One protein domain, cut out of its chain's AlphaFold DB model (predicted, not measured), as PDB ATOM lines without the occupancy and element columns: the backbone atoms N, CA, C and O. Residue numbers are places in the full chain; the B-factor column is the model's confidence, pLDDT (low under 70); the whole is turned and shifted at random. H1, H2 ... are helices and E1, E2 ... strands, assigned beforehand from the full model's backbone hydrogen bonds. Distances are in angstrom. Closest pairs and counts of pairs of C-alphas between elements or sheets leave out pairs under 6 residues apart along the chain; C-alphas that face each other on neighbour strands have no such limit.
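Overview. This is residues 51 to 192 of the 198 residues of the protein "Exosome complex component RRP45-like" of Tropilaelaps mercedesae (UniProt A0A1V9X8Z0). One long, twisted sheet of six strands, E1 to E6, has two helices, H1 and H2, over one face, while the other face is bare of named helices. A small hairpin, E7 and E8, makes a separate sheet at one end of the long axis. The printed part has 142 residues, with two named helices and eight named strands in the order E1 E2 E3 E4 H1 E5 E6 H2 E7 E8. The larger sheet is mixed and branched at E6, and the class is mixed, helices and strands. The whole is compact, with a radius of gyration of the C-alphas of 16.7 A, yet elongated, spanning 53 by 32 by 25 A.

Arrangement. E1, residues 53 to 57, E2, residues 63 to 68, and E3, residues 71 to 82, form a meander, each strand the antiparallel neighbour of the one before; E1 and E2 are a hairpin, as are E2 and E3. N 54 and O 67 are 2.9 A apart, and N 66 and O 73 are 2.9 A apart. E4, residues 93 to 100, is the parallel neighbour of E6, residues 145 to 157, with N 97 and O 151 at 2.8 A. H1, residues 109 to 130, is on the sheet over E4 at a height of 6.4 A; the closest C-alphas, Phe 98 and Gly 120, are 5.0 A apart. E5, residues 139 to 141, forms a hairpin with E6, with N 145 and O 141 at 2.9 A. E3 lies on one side of E6, with N 76 and O 152 at 2.8 A; E4 and E5 lie on the other side. H2, residues 162 to 176, is on the same face as H1; its closest C-alpha pair with E2 is Cys 64 and Ala 173, 5.5 A. H1 and H2 touch, with C-alphas 119 and 163 at 6.4 A, at a steep tilt of 51 degrees. E7, residues 182 to 185, and E8, residues 188 to 191, are a hairpin, with N 185 and O 188 at 3.1 A. Every O i to N i+4 pair of H2 is within hydrogen-bond range, and 17 of 18 in H1.

Along the chain. E1 begins at C-alpha 53, (134.181, 96.942, 39.498). E3 is 34.3 A long, E4 23.4 A, H1 31.6 A, E6 38.0 A and H2 20.5 A. E8 ends at C-alpha 191, (147.444, 100.698, 4.462).

Size, cuts and confidence. The C-alphas farthest apart, those of Pro 106 and Gly 186, are 53.5 A apart. The printed part has no cut, and no link is long. Mean pLDDT of the printed part is 87.0; residues 105 to 111 and 187 to 192 are under 70.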
ATOM      1  N   ARG A  51     135.985  97.682  45.967       90.62
ATOM      2  CA  ARG A  51     134.695  98.219  45.502       90.62
ATOM      3  C   ARG A  51     134.186  97.382  44.335       90.62
ATOM      4  O   ARG A  51     134.982  96.692  43.697       90.62
ATOM      5  N   ASP A  52     132.900  97.510  44.038       91.12
ATOM      6  CA  ASP A  52     132.325  96.936  42.828       91.12
ATOM      7  C   ASP A  52     133.020  97.519  41.596       91.12
ATOM      8  O   ASP A  52     133.167  98.739  41.454       91.12
ATOM      9  N   LEU A  53     133.493  96.620  40.736       94.12
ATOM     10  CA  LEU A  53     134.181  96.942  39.498       94.12
ATOM     11  C   LEU A  53     133.209  96.768  38.335       94.12
ATOM     12  O   LEU A  53     132.701  95.672  38.109       94.12
ATOM     13  N   ASN A  54     133.004  97.833  37.569       95.62
ATOM     14  CA  ASN A  54     132.235  97.809  36.334       95.62
ATOM     15  C   ASN A  54     133.121  98.262  35.167       95.62
ATOM     16  O   ASN A  54     133.775  99.304  35.247       95.62
ATOM     17  N   ILE A  55     133.150  97.472  34.094       95.81
ATOM     18  CA  ILE A  55     133.937  97.740  32.888       95.81
ATOM     19  C   ILE A  55     132.960  97.868  31.726       95.81
ATOM     20  O   ILE A  55     132.343  96.890  31.308       95.81
ATOM     21  N   GLU A  56     132.850  99.074  31.189       95.50
ATOM     22  CA  GLU A  56     132.005  99.405  30.050       95.50
ATOM     23  C   GLU A  56     132.897  99.607  28.822       95.50
ATOM     24  O   GLU A  56     133.722 100.521  28.763       95.50
ATOM     25  N   LEU A  57     132.761  98.727  27.832       94.38
ATOM     26  CA  LEU A  57     133.429  98.876  26.540       94.38
ATOM     27  C   LEU A  57     132.551  99.739  25.633       94.38
ATOM     28  O   LEU A  57     131.345  99.507  25.541       94.38
ATOM     29  N   LEU A  58     133.142 100.740  24.982       92.81
ATOM     30  CA  LEU A  58     132.405 101.625  24.079       92.81
ATOM     31  C   LEU A  58     132.374 101.037  22.663       92.81
ATOM     32  O   LEU A  58     133.109 100.107  22.345       92.81
ATOM     33  N   GLU A  59     131.548 101.619  21.793       88.88
ATOM     34  CA  GLU A  59     131.417 101.201  20.389       88.88
ATOM     35  C   GLU A  59     132.730 101.326  19.600       88.88
ATOM     36  O   GLU A  59     133.011 100.521  18.713       88.88
ATOM     37  N   ASN A  60     133.560 102.316  19.938       88.69
ATOM     38  CA  ASN A  60     134.858 102.507  19.305       88.69
ATOM     39  C   ASN A  60     135.886 101.515  19.868       88.69
ATOM     40  O   ASN A  60     136.110 101.434  21.080       88.69
ATOM     41  N   PHE A  61     136.563 100.786  18.978       87.75
ATOM     42  CA  PHE A  61     137.626  99.862  19.373       87.75
ATOM     43  C   PHE A  61     138.746 100.591  20.120       87.75
ATOM     44  O   PHE A  61     139.236 101.635  19.690       87.75
ATOM     45  N   GLY A  62     139.164 100.016  21.246       87.88
ATOM     46  CA  GLY A  62     140.185 100.604  22.115       87.88
ATOM     47  C   GLY A  62     139.690 101.701  23.059       87.88
ATOM     48  O   GLY A  62     140.515 102.304  23.738       87.88
ATOM     49  N   SER A  63     138.383 101.952  23.128       94.00
ATOM     50  CA  SER A  63     137.768 102.843  24.116       94.00
ATOM     51  C   SER A  63     137.114 102.034  25.240       94.00
ATOM     52  O   SER A  63     136.355 101.098  24.968       94.00
ATOM     53  N   CYS A  64     137.360 102.398  26.499       95.94
ATOM     54  CA  CYS A  64     136.656 101.823  27.646       95.94
ATOM     55  C   CYS A  64     136.451 102.839  28.777       95.94
ATOM     56  O   CYS A  64     137.254 103.753  28.973       95.94
ATOM     57  N   ILE A  65     135.377 102.656  29.541       96.19
ATOM     58  CA  ILE A  65     135.120 103.342  30.805       96.19
ATOM     59  C   ILE A  65     135.147 102.294  31.908       96.19
ATOM     60  O   ILE A  65     134.429 101.299  31.861       96.19
ATOM     61  N   VAL A  66     135.971 102.522  32.924       96.31
ATOM     62  CA  VAL A  66     136.021 101.675  34.115       96.31
ATOM     63  C   VAL A  66     135.532 102.481  35.304       96.31
ATOM     64  O   VAL A  66     135.961 103.615  35.525       96.31
ATOM     65  N   SER A  67     134.618 101.885  36.061       95.56
ATOM     66  CA  SER A  67     134.090 102.434  37.304       95.56
ATOM     67  C   SER A  67     134.457 101.506  38.459       95.56
ATOM     68  O   SER A  67     134.170 100.311  38.418       95.56
ATOM     69  N   LEU A  68     135.100 102.059  39.484       93.44
ATOM     70  CA  LEU A  68     135.428 101.374  40.729       93.44
ATOM     71  C   LEU A  68     134.661 102.066  41.862       93.44
ATOM     72  O   LEU A  68     135.133 103.053  42.437       93.44
ATOM     73  N   GLY A  69     133.451 101.572  42.136       91.81
ATOM     74  CA  GLY A  69     132.406 102.358  42.797       91.81
ATOM     75  C   GLY A  69     132.188 103.668  42.038       91.81
ATOM     76  O   GLY A  69     131.947 103.661  40.832       91.81
ATOM     77  N   ASP A  70     132.378 104.790  42.720       90.44
ATOM     78  CA  ASP A  70     132.191 106.116  42.133       90.44
ATOM     79  C   ASP A  70     133.423 106.663  41.395       90.44
ATOM     80  O   ASP A  70     133.314 107.616  40.623       90.44
ATOM     81  N   THR A  71     134.605 106.058  41.555       91.75
ATOM     82  CA  THR A  71     135.797 106.487  40.800       91.75
ATOM     83  C   THR A  71     135.694 106.030  39.354       91.75
ATOM     84  O   THR A  71     135.675 104.827  39.092       91.75
ATOM     85  N   LYS A  72     135.685 106.976  38.410       93.88
ATOM     86  CA  LYS A  72     135.517 106.696  36.977       93.88
ATOM     87  C   LYS A  72     136.727 107.134  36.171       93.88
ATOM     88  O   LYS A  72     137.182 108.271  36.301       93.88
ATOM     89  N   VAL A  73     137.209 106.249  35.307       95.25
ATOM     90  CA  VAL A  73     138.335 106.488  34.400       95.25
ATOM     91  C   VAL A  73     137.929 106.107  32.982       95.25
ATOM     92  O   VAL A  73     137.342 105.053  32.760       95.25
ATOM     93  N   LEU A  74     138.264 106.969  32.029       95.50
ATOM     94  CA  LEU A  74     138.169 106.709  30.599       95.50
ATOM     95  C   LEU A  74     139.559 106.339  30.085       95.50
ATOM     96  O   LEU A  74     140.520 107.050  30.371       95.50
ATOM     97  N   ALA A  75     139.678 105.271  29.306       96.31
ATOM     98  CA  ALA A  75     140.900 104.962  28.578       96.31
ATOM     99  C   ALA A  75     140.617 104.854  27.080       96.31
ATOM    100  O   ALA A  75     139.615 104.278  26.651       96.31
ATOM    101  N   GLN A  76     141.522 105.427  26.295       95.19
ATOM    102  CA  GLN A  76     141.490 105.434  24.844       95.19
ATOM    103  C   GLN A  76     142.829 104.946  24.310       95.19
ATOM    104  O   GLN A  76     143.876 105.517  24.601       95.19
ATOM    105  N   CYS A  77     142.792 103.920  23.471       94.56
ATOM    106  CA  CYS A  77     143.943 103.450  22.721       94.56
ATOM    107  C   CYS A  77     143.885 103.982  21.286       94.56
ATOM    108  O   CYS A  77     142.833 103.990  20.645       94.56
ATOM    109  N   SER A  78     145.030 104.427  20.783       91.75
ATOM    110  CA  SER A  78     145.246 104.824  19.396       91.75
ATOM    111  C   SER A  78     146.560 104.226  18.900       91.75
ATOM    112  O   SER A  78     147.480 103.997  19.683       91.75
ATOM    113  N   ALA A  79     146.649 103.933  17.603       90.31
ATOM    114  CA  ALA A  79     147.887 103.466  16.996       90.31
ATOM    115  C   ALA A  79     148.168 104.229  15.708       90.31
ATOM    116  O   ALA A  79     147.276 104.430  14.882       90.31
ATOM    117  N   HIS A  80     149.424 104.611  15.524       89.44
ATOM    118  CA  HIS A  80     149.898 105.285  14.325       89.44
ATOM    119  C   HIS A  80     151.247 104.712  13.893       89.44
ATOM    120  O   HIS A  80     151.986 104.122  14.682       89.44
ATOM    121  N   LEU A  81     151.553 104.838  12.604       89.19
ATOM    122  CA  LEU A  81     152.826 104.389  12.049       89.19
ATOM    123  C   LEU A  81     153.890 105.456  12.292       89.19
ATOM    124  O   LEU A  81     153.725 106.605  11.883       89.19
ATOM    125  N   CYS A  82     154.995 105.060  12.914       88.69
ATOM    126  CA  CYS A  82     156.142 105.920  13.173       88.69
ATOM    127  C   CYS A  82     157.459 105.212  12.847       88.69
ATOM    128  O   CYS A  82     157.523 104.002  12.631       88.69
ATOM    129  N   GLU A  83     158.533 105.992  12.802       88.25
ATOM    130  CA  GLU A  83     159.888 105.456  12.696       88.25
ATOM    131  C   GLU A  83     160.347 104.964  14.077       88.25
ATOM    132  O   GLU A  83     160.211 105.701  15.064       88.25
ATOM    133  N   PRO A  84     160.849 103.719  14.188       89.38
ATOM    134  CA  PRO A  84     161.338 103.198  15.457       89.38
ATOM    135  C   PRO A  84     162.605 103.939  15.901       89.38
ATOM    136  O   PRO A  84     163.312 104.572  15.114       89.38
ATOM    137  N   LYS A  85     162.925 103.851  17.195       87.44
ATOM    138  CA  LYS A  85     164.129 104.498  17.732       87.44
ATOM    139  C   LYS A  85     165.395 103.817  17.196       87.44
ATOM    140  O   LYS A  85     165.460 102.589  17.195       87.44
ATOM    141  N   PRO A  86     166.463 104.579  16.892       86.81
ATOM    142  CA  PRO A  86     167.712 104.010  16.376       86.81
ATOM    143  C   PRO A  86     168.403 103.074  17.379       86.81
ATOM    144  O   PRO A  86     169.171 102.204  16.988       86.81
ATOM    145  N   THR A  87     168.118 103.221  18.676       90.94
ATOM    146  CA  THR A  87     168.646 102.345  19.730       90.94
ATOM    147  C   THR A  87     168.073 100.930  19.679       90.94
ATOM    148  O   THR A  87     168.743  99.997  20.109       90.94
ATOM    149  N   ARG A  88     166.824 100.778  19.218       87.19
ATOM    150  CA  ARG A  88     166.097  99.504  19.144       87.19
ATOM    151  C   ARG A  88     165.206  99.494  17.896       87.19
ATOM    152  O   ARG A  88     164.020  99.799  17.993       87.19
ATOM    153  N   PRO A  89     165.777  99.181  16.721       88.56
ATOM    154  CA  PRO A  89     165.060  99.257  15.447       88.56
ATOM    155  C   PRO A  89     164.024  98.141  15.242       88.56
ATOM    156  O   PRO A  89     163.192  98.271  14.347       88.56
ATOM    157  N   ASN A  90     164.079  97.074  16.046       89.69
ATOM    158  CA  ASN A  90     163.244  95.874  15.908       89.69
ATOM    159  C   ASN A  90     161.995  95.894  16.807       89.69
ATOM    160  O   ASN A  90     161.219  94.949  16.788       89.69
ATOM    161  N   GLU A  91     161.802  96.950  17.597       90.19
ATOM    162  CA  GLU A  91     160.687  97.075  18.535       90.19
ATOM    163  C   GLU A  91     159.787  98.247  18.123       90.19
ATOM    164  O   GLU A  91     160.253  99.308  17.693       90.19
ATOM    165  N   GLY A  92     158.478  98.062  18.282       89.56
ATOM    166  CA  GLY A  92     157.503  99.142  18.276       89.56
ATOM    167  C   GLY A  92     157.589 100.015  19.523       89.56
ATOM    168  O   GLY A  92     158.419  99.825  20.416       89.56
ATOM    169  N   ARG A  93     156.709 101.013  19.595       90.00
ATOM    170  CA  ARG A  93     156.679 101.966  20.707       90.00
ATOM    171  C   ARG A  93     155.339 101.919  21.423       90.00
ATOM    172  O   ARG A  93     154.296 102.008  20.794       90.00
ATOM    173  N   LEU A  94     155.390 101.850  22.749       91.56
ATOM    174  CA  LEU A  94     154.240 102.058  23.620       91.56
ATOM    175  C   LEU A  94     154.448 103.344  24.425       91.56
ATOM    176  O   LEU A  94     155.494 103.514  25.062       91.56
ATOM    177  N   SER A  95     153.465 104.239  24.372       91.69
ATOM    178  CA  SER A  95     153.456 105.515  25.092       91.69
ATOM    179  C   SER A  95     152.155 105.629  25.895       91.69
ATOM    180  O   SER A  95     151.080 105.677  25.299       91.69
ATOM    181  N   ILE A  96     152.225 105.682  27.229       93.69
ATOM    182  CA  ILE A  96     151.040 105.860  28.080       93.69
ATOM    183  C   ILE A  96     151.002 107.301  28.571       93.69
ATOM    184  O   ILE A  96     151.996 107.860  29.033       93.69
ATOM    185  N   HIS A  97     149.835 107.917  28.462       93.81
ATOM    186  CA  HIS A  97     149.571 109.236  28.991       93.81
ATOM    187  C   HIS A  97     148.432 109.150  29.993       93.81
ATOM    188  O   HIS A  97     147.402 108.541  29.729       93.81
ATOM    189  N   PHE A  98     148.626 109.775  31.145       93.19
ATOM    190  CA  PHE A  98     147.586 109.929  32.143       93.19
ATOM    191  C   PHE A  98     147.284 111.414  32.276       93.19
ATOM    192  O   PHE A  98     148.215 112.208  32.429       93.19
ATOM    193  N   ASP A  99     146.007 111.772  32.236       90.75
ATOM    194  CA  ASP A  99     145.528 113.126  32.457       90.75
ATOM    195  C   ASP A  99     144.353 113.150  33.435       90.75
ATOM    196  O   ASP A  99     143.642 112.163  33.644       90.75
ATOM    197  N   VAL A 100     144.168 114.299  34.073       87.75
ATOM    198  CA  VAL A 100     143.115 114.502  35.064       87.75
ATOM    199  C   VAL A 100     142.138 115.520  34.509       87.75
ATOM    200  O   VAL A 100     142.512 116.667  34.272       87.75
ATOM    201  N   SER A 101     140.884 115.109  34.314       86.19
ATOM    202  CA  SER A 101     139.848 116.043  33.888       86.19
ATOM    203  C   SER A 101     139.583 117.073  34.994       86.19
ATOM    204  O   SER A 101     139.446 116.678  36.156       86.19
ATOM    205  N   PRO A 102     139.413 118.367  34.665       81.94
ATOM    206  CA  PRO A 102     138.973 119.386  35.623       81.94
ATOM    207  C   PRO A 102     137.627 119.063  36.291       81.94
ATOM    208  O   PRO A 102     137.311 119.605  37.344       81.94
ATOM    209  N   MET A 103     136.829 118.177  35.685       80.50
ATOM    210  CA  MET A 103     135.569 117.689  36.249       80.50
ATOM    211  C   MET A 103     135.774 116.698  37.403       80.50
ATOM    212  O   MET A 103     134.900 116.577  38.255       80.50
ATOM    213  N   ALA A 104     136.908 115.991  37.443       76.44
ATOM    214  CA  ALA A 104     137.123 114.897  38.387       76.44
ATOM    215  C   ALA A 104     137.321 115.367  39.826       76.44
ATOM    216  O   ALA A 104     136.948 114.667  40.762       76.44
ATOM    217  N   ALA A 105     137.931 116.535  39.996       67.19
ATOM    218  CA  ALA A 105     138.039 117.232  41.262       67.19
ATOM    219  C   ALA A 105     138.371 118.702  40.970       67.19
ATOM    220  O   ALA A 105     139.130 118.966  40.034       67.19
ATOM    221  N   PRO A 106     137.910 119.657  41.797       65.38
ATOM    222  CA  PRO A 106     138.320 121.060  41.720       65.38
ATOM    223  C   PRO A 106     139.759 121.249  42.243       65.38
ATOM    224  O   PRO A 106     140.037 122.106  43.077       65.38
ATOM    225  N   LEU A 107     140.690 120.397  41.810       61.69
ATOM    226  CA  LEU A 107     142.065 120.354  42.286       61.69
ATOM    227  C   LEU A 107     142.855 121.513  41.679       61.69
ATOM    228  O   LEU A 107     142.868 121.700  40.466       61.69
ATOM    229  N   GLN A 108     143.520 122.296  42.535       57.78
ATOM    230  CA  GLN A 108     144.342 123.418  42.082       57.78
ATOM    231  C   GLN A 108     145.449 122.947  41.132       57.78
ATOM    232  O   GLN A 108     146.176 122.002  41.456       57.78
ATOM    233  N   ASP A 109     145.612 123.659  40.013       63.09
ATOM    234  CA  ASP A 109     146.437 123.275  38.858       63.09
ATOM    235  C   ASP A 109     147.806 122.682  39.223       63.09
ATOM    236  O   ASP A 109     148.180 121.620  38.728       63.09
ATOM    237  N   ASN A 110     148.544 123.300  40.153       64.44
ATOM    238  CA  ASN A 110     149.890 122.846  40.523       64.44
ATOM    239  C   ASN A 110     149.919 121.463  41.198       64.44
ATOM    240  O   ASN A 110     150.863 120.700  41.000       64.44
ATOM    241  N   ARG A 111     148.897 121.113  41.985       65.81
ATOM    242  CA  ARG A 111     148.829 119.820  42.693       65.81
ATOM    243  C   ARG A 111     148.409 118.695  41.752       65.81
ATOM    244  O   ARG A 111     148.902 117.572  41.862       65.81
ATOM    245  N   THR A 112     147.552 119.022  40.790       70.00
ATOM    246  CA  THR A 112     147.126 118.122  39.716       70.00
ATOM    247  C   THR A 112     148.313 117.662  38.871       70.00
ATOM    248  O   THR A 112     148.387 116.489  38.508       70.00
ATOM    249  N   LEU A 113     149.295 118.539  38.623       77.38
ATOM    250  CA  LEU A 113     150.494 118.206  37.843       77.38
ATOM    251  C   LEU A 113     151.330 117.083  38.466       77.38
ATOM    252  O   LEU A 113     151.678 116.123  37.781       77.38
ATOM    253  N   GLU A 114     151.659 117.186  39.752       80.31
ATOM    254  CA  GLU A 114     152.468 116.173  40.435       80.31
ATOM    255  C   GLU A 114     151.728 114.832  40.526       80.31
ATOM    256  O   GLU A 114     152.327 113.779  40.295       80.31
ATOM    257  N   TYR A 115     150.418 114.870  40.789       80.31
ATOM    258  CA  TYR A 115     149.577 113.676  40.805       80.31
ATOM    259  C   TYR A 115     149.552 112.988  39.436       80.31
ATOM    260  O   TYR A 115     149.818 111.789  39.328       80.31
ATOM    261  N   ARG A 116     149.328 113.772  38.378       84.44
ATOM    262  CA  ARG A 116     149.318 113.307  36.993       84.44
ATOM    263  C   ARG A 116     150.631 112.630  36.607       84.44
ATOM    264  O   ARG A 116     150.634 111.520  36.082       84.44
ATOM    265  N   VAL A 117     151.756 113.278  36.907       87.25
ATOM    266  CA  VAL A 117     153.093 112.751  36.600       87.25
ATOM    267  C   VAL A 117     153.410 111.509  37.437       87.25
ATOM    268  O   VAL A 117     154.027 110.572  36.929       87.25
ATOM    269  N   GLY A 118     152.996 111.479  38.705       88.25
ATOM    270  CA  GLY A 118     153.196 110.339  39.597       88.25
ATOM    271  C   GLY A 118     152.475 109.083  39.110       88.25
ATOM    272  O   GLY A 118     153.109 108.036  38.963       88.25
ATOM    273  N   ILE A 119     151.179 109.201  38.809       89.19
ATOM    274  CA  ILE A 119     150.362 108.087  38.309       89.19
ATOM    275  C   ILE A 119     150.791 107.673  36.901       89.19
ATOM    276  O   ILE A 119     150.962 106.481  36.660       89.19
ATOM    277  N   GLY A 120     151.062 108.622  36.000       91.56
ATOM    278  CA  GLY A 120     151.545 108.306  34.652       91.56
ATOM    279  C   GLY A 120     152.836 107.480  34.670       91.56
ATOM    280  O   GLY A 120     152.904 106.425  34.048       91.56
ATOM    281  N   ARG A 121     153.830 107.882  35.477       90.94
ATOM    282  CA  ARG A 121     155.089 107.123  35.634       90.94
ATOM    283  C   ARG A 121     154.885 105.747  36.263       90.94
ATOM    284  O   ARG A 121     155.639 104.824  35.960       90.94
ATOM    285  N   LEU A 122     153.933 105.631  37.187       91.25
ATOM    286  CA  LEU A 122     153.587 104.356  37.806       91.25
ATOM    287  C   LEU A 122     152.981 103.406  36.769       91.25
ATOM    288  O   LEU A 122     153.440 102.273  36.671       91.25
ATOM    289  N   LEU A 123     152.017 103.876  35.976       91.62
ATOM    290  CA  LEU A 123     151.380 103.090  34.918       91.62
ATOM    291  C   LEU A 123     152.383 102.673  33.840       91.62
ATOM    292  O   LEU A 123     152.451 101.491  33.514       91.62
ATOM    293  N   ASP A 124     153.217 103.604  33.365       91.19
ATOM    294  CA  ASP A 124     154.297 103.308  32.412       91.19
ATOM    295  C   ASP A 124     155.207 102.184  32.916       91.19
ATOM    296  O   ASP A 124     155.553 101.272  32.165       91.19
ATOM    297  N   ARG A 125     155.591 102.236  34.199       91.19
ATOM    298  CA  ARG A 125     156.435 101.208  34.809       91.19
ATOM    299  C   ARG A 125     155.706  99.874  34.905       91.19
ATOM    300  O   ARG A 125     156.256  98.877  34.473       91.19
ATOM    301  N   VAL A 126     154.489  99.851  35.449       91.69
ATOM    302  CA  VAL A 126     153.726  98.608  35.649       91.69
ATOM    303  C   VAL A 126     153.499  97.892  34.321       91.69
ATOM    304  O   VAL A 126     153.742  96.694  34.228       91.69
ATOM    305  N   ILE A 127     153.092  98.625  33.286       90.50
ATOM    306  CA  ILE A 127     152.820  98.045  31.972       90.50
ATOM    307  C   ILE A 127     154.109  97.559  31.304       90.50
ATOM    308  O   ILE A 127     154.142  96.441  30.789       90.50
ATOM    309  N   ARG A 128     155.192  98.342  31.365       89.25
ATOM    310  CA  ARG A 128     156.473  97.942  30.773       89.25
ATOM    311  C   ARG A 128     157.126  96.769  31.507       89.25
ATOM    312  O   ARG A 128     157.636  95.879  30.842       89.25
ATOM    313  N   ASP A 129     157.081  96.748  32.836       91.12
ATOM    314  CA  ASP A 129     157.630  95.657  33.654       91.12
ATOM    315  C   ASP A 129     156.820  94.360  33.484       91.12
ATOM    316  O   ASP A 129     157.357  93.271  33.666       91.12
ATOM    317  N   SER A 130     155.529  94.469  33.150       89.44
ATOM    318  CA  SER A 130     154.658  93.312  32.909       89.44
ATOM    319  C   SER A 130     154.784  92.701  31.512       89.44
ATOM    320  O   SER A 130     154.230  91.629  31.293       89.44
ATOM    321  N   GLU A 131     155.451  93.388  30.575       87.44
ATOM    322  CA  GLU A 131     155.580  92.975  29.166       87.44
ATOM    323  C   GLU A 131     154.239  92.544  28.534       87.44
ATOM    324  O   GLU A 131     154.173  91.645  27.701       87.44
ATOM    325  N   CYS A 132     153.134  93.192  28.922       85.38
ATOM    326  CA  CYS A 132     151.793  92.770  28.509       85.38
ATOM    327  C   CYS A 132     151.473  93.054  27.029       85.38
ATOM    328  O   CYS A 132     150.448  92.600  26.526       85.38
ATOM    329  N   VAL A 133     152.320  93.827  26.342       87.69
ATOM    330  CA  VAL A 133     152.232  94.113  24.906       87.69
ATOM    331  C   VAL A 133     153.546  93.711  24.256       87.69
ATOM    332  O   VAL A 133     154.604  94.217  24.628       87.69
ATOM    333  N   ASP A 134     153.461  92.848  23.250       89.38
ATOM    334  CA  ASP A 134     154.623  92.389  22.499       89.38
ATOM    335  C   ASP A 134     155.079  93.445  21.484       89.38
ATOM    336  O   ASP A 134     154.498  93.595  20.408       89.38
ATOM    337  N   LEU A 135     156.131  94.183  21.838       89.62
ATOM    338  CA  LEU A 135     156.681  95.265  21.024       89.62
ATOM    339  C   LEU A 135     157.344  94.769  19.734       89.62
ATOM    340  O   LEU A 135     157.410  95.536  18.773       89.62
ATOM    341  N   GLU A 136     157.818  93.525  19.666       89.50
ATOM    342  CA  GLU A 136     158.464  92.994  18.459       89.50
ATOM    343  C   GLU A 136     157.429  92.823  17.339       89.50
ATOM    344  O   GLU A 136     157.637  93.264  16.209       89.50
ATOM    345  N   ASN A 137     156.238  92.332  17.693       87.94
ATOM    346  CA  ASN A 137     155.087  92.195  16.791       87.94
ATOM    347  C   ASN A 137     154.475  93.537  16.331       87.94
ATOM    348  O   ASN A 137     153.604  93.589  15.447       87.94
ATOM    349  N   LEU A 138     154.909  94.652  16.923       87.44
ATOM    350  CA  LEU A 138     154.565  95.998  16.470       87.44
ATOM    351  C   LEU A 138     155.529  96.518  15.390       87.44
ATOM    352  O   LEU A 138     155.190  97.487  14.708       87.44
ATOM    353  N   CYS A 139     156.701  95.914  15.198       87.88
ATOM    354  CA  CYS A 139     157.621  96.310  14.135       87.88
ATOM    355  C   CYS A 139     157.165  95.733  12.784       87.88
ATOM    356  O   CYS A 139     156.840  94.553  12.684       87.88
ATOM    357  N   LEU A 140     157.126  96.563  11.734       86.62
ATOM    358  CA  LEU A 140     156.794  96.114  10.374       86.62
ATOM    359  C   LEU A 140     158.060  95.938   9.540       86.62
ATOM    360  O   LEU A 140     158.306  94.876   8.976       86.62
ATOM    361  N   ILE A 141     158.862  97.001   9.461       87.06
ATOM    362  CA  ILE A 141     160.146  97.035   8.767       87.06
ATOM    363  C   ILE A 141     161.154  97.627   9.745       87.06
ATOM    364  O   ILE A 141     161.045  98.799  10.121       87.06
ATOM    365  N   ALA A 142     162.137  96.817  10.140       86.44
ATOM    366  CA  ALA A 142     163.176  97.233  11.071       86.44
ATOM    367  C   ALA A 142     163.841  98.536  10.605       86.44
ATOM    368  O   ALA A 142     164.187  98.686   9.433       86.44
ATOM    369  N   ALA A 143     164.004  99.480  11.534       85.88
ATOM    370  CA  ALA A 143     164.578 100.811  11.310       85.88
ATOM    371  C   ALA A 143     163.808 101.766  10.363       85.88
ATOM    372  O   ALA A 143     164.190 102.929  10.286       85.88
ATOM    373  N   GLU A 144     162.731 101.342   9.689       87.06
ATOM    374  CA  GLU A 144     161.962 102.206   8.769       87.06
ATOM    375  C   GLU A 144     160.522 102.459   9.246       87.06
ATOM    376  O   GLU A 144     160.053 103.600   9.235       87.06
ATOM    377  N   ARG A 145     159.778 101.418   9.641       87.50
ATOM    378  CA  ARG A 145     158.348 101.533   9.978       87.50
ATOM    379  C   ARG A 145     157.976 100.595  11.119       87.50
ATOM    380  O   ARG A 145     158.082  99.376  10.996       87.50
ATOM    381  N   ALA A 146     157.474 101.167  12.205       90.62
ATOM    382  CA  ALA A 146     156.947 100.439  13.347       90.62
ATOM    383  C   ALA A 146     155.658 101.093  13.856       90.62
ATOM    384  O   ALA A 146     155.408 102.283  13.648       90.62
ATOM    385  N   TRP A 147     154.825 100.308  14.527       90.94
ATOM    386  CA  TRP A 147     153.647 100.828  15.202       90.94
ATOM    387  C   TRP A 147     154.042 101.543  16.492       90.94
ATOM    388  O   TRP A 147     154.775 101.004  17.327       90.94
ATOM    389  N   GLU A 148     153.514 102.749  16.665       91.50
ATOM    390  CA  GLU A 148     153.441 103.412  17.956       91.50
ATOM    391  C   GLU A 148     152.006 103.311  18.471       91.50
ATOM    392  O   GLU A 148     151.077 103.851  17.875       91.50
ATOM    393  N   VAL A 149     151.834 102.594  19.579       92.38
ATOM    394  CA  VAL A 149     150.577 102.516  20.318       92.38
ATOM    395  C   VAL A 149     150.623 103.548  21.432       92.38
ATOM    396  O   VAL A 149     151.545 103.575  22.253       92.38
ATOM    397  N   ARG A 150     149.612 104.408  21.460       92.94
ATOM    398  CA  ARG A 150     149.416 105.418  22.487       92.94
ATOM    399  C   ARG A 150     148.144 105.111  23.261       92.94
ATOM    400  O   ARG A 150     147.079 104.974  22.663       92.94
ATOM    401  N   VAL A 151     148.261 105.043  24.583       94.81
ATOM    402  CA  VAL A 151     147.109 104.906  25.477       94.81
ATOM    403  C   VAL A 151     146.954 106.190  26.273       94.81
ATOM    404  O   VAL A 151     147.837 106.548  27.047       94.81
ATOM    405  N   ASP A 152     145.839 106.879  26.076       94.88
ATOM    406  CA  ASP A 152     145.456 108.062  26.829       94.88
ATOM    407  C   ASP A 152     144.417 107.666  27.880       94.88
ATOM    408  O   ASP A 152     143.350 107.143  27.567       94.88
ATOM    409  N   VAL A 153     144.743 107.905  29.144       95.12
ATOM    410  CA  VAL A 153     143.901 107.598  30.297       95.12
ATOM    411  C   VAL A 153     143.487 108.908  30.943       95.12
ATOM    412  O   VAL A 153     144.338 109.686  31.366       95.12
ATOM    413  N   VAL A 154     142.186 109.152  31.039       93.69
ATOM    414  CA  VAL A 154     141.616 110.376  31.596       93.69
ATOM    415  C   VAL A 154     140.773 110.034  32.814       93.69
ATOM    416  O   VAL A 154     139.798 109.284  32.738       93.69
ATOM    417  N   LEU A 155     141.130 110.611  33.955       92.25
ATOM    418  CA  LEU A 155     140.321 110.513  35.163       92.25
ATOM    419  C   LEU A 155     139.075 111.402  35.032       92.25
ATOM    420  O   LEU A 155     139.210 112.604  34.803       92.25
ATOM    421  N   LEU A 156     137.883 110.819  35.202       91.75
ATOM    422  CA  LEU A 156     136.595 111.517  35.110       91.75
ATOM    423  C   LEU A 156     136.004 111.870  36.472       91.75
ATOM    424  O   LEU A 156     135.433 112.946  36.602       91.75
ATOM    425  N   ASN A 157     136.129 110.980  37.462       90.38
ATOM    426  CA  ASN A 157     135.676 111.226  38.832       90.38
ATOM    427  C   ASN A 157     136.698 110.696  39.840       90.38
ATOM    428  O   ASN A 157     137.161 109.560  39.704       90.38
ATOM    429  N   PHE A 158     137.040 111.505  40.845       87.38
ATOM    430  CA  PHE A 158     138.007 111.154  41.877       87.38
ATOM    431  C   PHE A 158     137.312 110.759  43.184       87.38
ATOM    432  O   PHE A 158     136.857 111.615  43.933       87.38
ATOM    433  N   GLU A 159     137.331 109.466  43.519       86.06
ATOM    434  CA  GLU A 159     136.866 108.983  44.825       86.06
ATOM    435  C   GLU A 159     137.834 107.947  45.419       86.06
ATOM    436  O   GLU A 159     137.461 106.918  45.978       86.06
ATOM    437  N   GLY A 160     139.137 108.192  45.270       81.94
ATOM    438  CA  GLY A 160     140.197 107.326  45.784       81.94
ATOM    439  C   GLY A 160     140.534 106.123  44.894       81.94
ATOM    440  O   GLY A 160     139.793 105.731  44.004       81.94
ATOM    441  N   ASN A 161     141.694 105.519  45.148       87.75
ATOM    442  CA  ASN A 161     142.218 104.355  44.420       87.75
ATOM    443  C   ASN A 161     142.219 104.458  42.876       87.75
ATOM    444  O   ASN A 161     141.853 103.531  42.155       87.75
ATOM    445  N   VAL A 162     142.672 105.598  42.360       89.75
ATOM    446  CA  VAL A 162     142.773 105.844  40.913       89.75
ATOM    447  C   VAL A 162     143.804 104.948  40.238       89.75
ATOM    448  O   VAL A 162     143.601 104.563  39.097       89.75
ATOM    449  N   ALA A 163     144.902 104.610  40.921       91.06
ATOM    450  CA  ALA A 163     145.977 103.812  40.330       91.06
ATOM    451  C   ALA A 163     145.484 102.428  39.874       91.06
ATOM    452  O   ALA A 163     145.851 101.982  38.791       91.06
ATOM    453  N   GLU A 164     144.632 101.783  40.676       91.56
ATOM    454  CA  GLU A 164     144.016 100.499  40.329       91.56
ATOM    455  C   GLU A 164     142.983 100.656  39.209       91.56
ATOM    456  O   GLU A 164     143.014  99.918  38.229       91.56
ATOM    457  N   CYS A 165     142.103 101.657  39.299       93.12
ATOM    458  CA  CYS A 165     141.112 101.896  38.248       93.12
ATOM    459  C   CYS A 165     141.787 102.197  36.892       93.12
ATOM    460  O   CYS A 165     141.402 101.652  35.860       93.12
ATOM    461  N   ALA A 166     142.858 102.995  36.897       93.94
ATOM    462  CA  ALA A 166     143.611 103.353  35.703       93.94
ATOM    463  C   ALA A 166     144.383 102.174  35.095       93.94
ATOM    464  O   ALA A 166     144.437 102.064  33.870       93.94
ATOM    465  N   SER A 167     144.960 101.277  35.905       93.56
ATOM    466  CA  SER A 167     145.644 100.092  35.373       93.56
ATOM    467  C   SER A 167     144.653  99.123  34.729       93.56
ATOM    468  O   SER A 167     144.899  98.663  33.614       93.56
ATOM    469  N   ILE A 168     143.500  98.888  35.369       94.19
ATOM    470  CA  ILE A 168     142.421  98.063  34.808       94.19
ATOM    471  C   ILE A 168     141.912  98.677  33.500       94.19
ATOM    472  O   ILE A 168     141.812  97.968  32.501       94.19
ATOM    473  N   ALA A 169     141.658  99.989  33.473       95.25
ATOM    474  CA  ALA A 169     141.224 100.690  32.266       95.25
ATOM    475  C   ALA A 169     142.252 100.582  31.130       95.25
ATOM    476  O   ALA A 169     141.888 100.279  29.999       95.25
ATOM    477  N   THR A 170     143.542 100.750  31.432       94.44
ATOM    478  CA  THR A 170     144.627 100.628  30.442       94.44
ATOM    479  C   THR A 170     144.652  99.233  29.817       94.44
ATOM    480  O   THR A 170     144.680  99.102  28.595       94.44
ATOM    481  N   VAL A 171     144.600  98.181  30.639       93.94
ATOM    482  CA  VAL A 171     144.620  96.792  30.157       93.94
ATOM    483  C   VAL A 171     143.340  96.455  29.391       93.94
ATOM    484  O   VAL A 171     143.411  95.844  28.328       93.94
ATOM    485  N   ALA A 172     142.177  96.899  29.873       94.50
ATOM    486  CA  ALA A 172     140.903  96.701  29.188       94.50
ATOM    487  C   ALA A 172     140.869  97.406  27.822       94.50
ATOM    488  O   ALA A 172     140.431  96.812  26.838       94.50
ATOM    489  N   ALA A 173     141.379  98.640  27.734       93.88
ATOM    490  CA  ALA A 173     141.490  99.376  26.477       93.88
ATOM    491  C   ALA A 173     142.432  98.673  25.492       93.88
ATOM    492  O   ALA A 173     142.079  98.512  24.327       93.88
ATOM    493  N   LEU A 174     143.598  98.209  25.958       91.88
ATOM    494  CA  LEU A 174     144.553  97.461  25.134       91.88
ATOM    495  C   LEU A 174     143.974  96.129  24.638       91.88
ATOM    496  O   LEU A 174     144.182  95.777  23.482       91.88
ATOM    497  N   ALA A 175     143.217  95.415  25.475       91.62
ATOM    498  CA  ALA A 175     142.563  94.164  25.092       91.62
ATOM    499  C   ALA A 175     141.398  94.376  24.108       91.62
ATOM    500  O   ALA A 175     141.144  93.527  23.256       91.62
ATOM    501  N   HIS A 176     140.684  95.502  24.217       91.94
ATOM    502  CA  HIS A 176     139.596  95.863  23.306       91.94
ATOM    503  C   HIS A 176     140.100  96.447  21.974       91.94
ATOM    504  O   HIS A 176     139.383  96.444  20.970       91.94
ATOM    505  N   PHE A 177     141.322  96.978  21.952       91.50
ATOM    506  CA  PHE A 177     141.891  97.629  20.782       91.50
ATOM    507  C   PHE A 177     142.157  96.634  19.646       91.50
ATOM    508  O   PHE A 177     142.782  95.591  19.827       91.50
ATOM    509  N   ARG A 178     141.716  96.994  18.437       86.75
ATOM    510  CA  ARG A 178     142.014  96.259  17.204       86.75
ATOM    511  C   ARG A 178     142.864  97.129  16.299       86.75
ATOM    512  O   ARG A 178     142.466  98.230  15.924       86.75
ATOM    513  N   ARG A 179     144.042  96.623  15.946       83.06
ATOM    514  CA  ARG A 179     144.947  97.288  15.009       83.06
ATOM    515  C   ARG A 179     144.422  97.110  13.577       83.06
ATOM    516  O   ARG A 179     144.005  96.002  13.250       83.06
ATOM    517  N   PRO A 180     144.463  98.147  12.722       81.50
ATOM    518  CA  PRO A 180     144.150  97.983  11.308       81.50
ATOM    519  C   PRO A 180     145.200  97.103  10.617       81.50
ATOM    520  O   PRO A 180     146.398  97.201  10.905       81.50
ATOM    521  N   ASP A 181     144.751  96.262   9.687       79.00
ATOM    522  CA  ASP A 181     145.639  95.400   8.914       79.00
ATOM    523  C   ASP A 181     146.455  96.207   7.899       79.00
ATOM    524  O   ASP A 181     145.966  97.095   7.196       79.00
ATOM    525  N   VAL A 182     147.742  95.884   7.812       80.56
ATOM    526  CA  VAL A 182     148.679  96.519   6.886       80.56
ATOM    527  C   VAL A 182     149.327  95.462   6.015       80.56
ATOM    528  O   VAL A 182     149.845  94.460   6.499       80.56
ATOM    529  N   THR A 183     149.315  95.706   4.711       78.75
ATOM    530  CA  THR A 183     149.990  94.856   3.733       78.75
ATOM    531  C   THR A 183     151.281  95.528   3.304       78.75
ATOM    532  O   THR A 183     151.281  96.681   2.865       78.75
ATOM    533  N   ILE A 184     152.384  94.802   3.419       76.75
ATOM    534  CA  ILE A 184     153.705  95.286   3.032       76.75
ATOM    535  C   ILE A 184     154.003  94.730   1.640       76.75
ATOM    536  O   ILE A 184     154.044  93.515   1.455       76.75
ATOM    537  N   VAL A 185     154.201  95.607   0.654       79.06
ATOM    538  CA  VAL A 185     154.649  95.219  -0.690       79.06
ATOM    539  C   VAL A 185     156.019  95.851  -0.923       79.06
ATOM    540  O   VAL A 185     156.140  97.043  -1.203       79.06
ATOM    541  N   GLY A 186     157.080  95.057  -0.760       76.06
ATOM    542  CA  GLY A 186     158.456  95.557  -0.815       76.06
ATOM    543  C   GLY A 186     158.766  96.497   0.356       76.06
ATOM    544  O   GLY A 186     158.706  96.075   1.506       76.06
ATOM    545  N   LYS A 187     159.097  97.762   0.060       66.38
ATOM    546  CA  LYS A 187     159.303  98.833   1.058       66.38
ATOM    547  C   LYS A 187     158.093  99.761   1.227       66.38
ATOM    548  O   LYS A 187     158.108 100.654   2.071       66.38
ATOM    549  N   GLU A 188     157.045  99.579   0.426       66.50
ATOM    550  CA  GLU A 188     155.830 100.382   0.530       66.50
ATOM    551  C   GLU A 188     154.851  99.718   1.503       66.50
ATOM    552  O   GLU A 188     154.366  98.606   1.275       66.50
ATOM    553  N   VAL A 189     154.535 100.424   2.590       66.12
ATOM    554  CA  VAL A 189     153.432 100.056   3.482       66.12
ATOM    555  C   VAL A 189     152.152 100.601   2.861       66.12
ATOM    556  O   VAL A 189     151.863 101.793   2.957       66.12
ATOM    557  N   ARG A 190     151.383  99.734   2.199       63.12
ATOM    558  CA  ARG A 190     150.026 100.085   1.785       63.12
ATOM    559  C   ARG A 190     149.115  99.786   2.959       63.12
ATOM    560  O   ARG A 190     148.933  98.628   3.336       63.12
ATOM    561  N   GLY A 191     148.563 100.844   3.548       52.81
ATOM    562  CA  GLY A 191     147.444 100.698   4.462       52.81
ATOM    563  C   GLY A 191     146.305 100.066   3.683       52.81
ATOM    564  O   GLY A 191     145.703 100.728   2.837       52.81
ATOM    565  N   CYS A 192     146.028  98.789   3.932       43.03
ATOM    566  CA  CYS A 192     144.741  98.245   3.558       43.03
ATOM    567  C   CYS A 192     143.732  98.892   4.506       43.03
ATOM    568  O   CYS A 192     143.343  98.314   5.509       43.03
TER     569      CYS A 192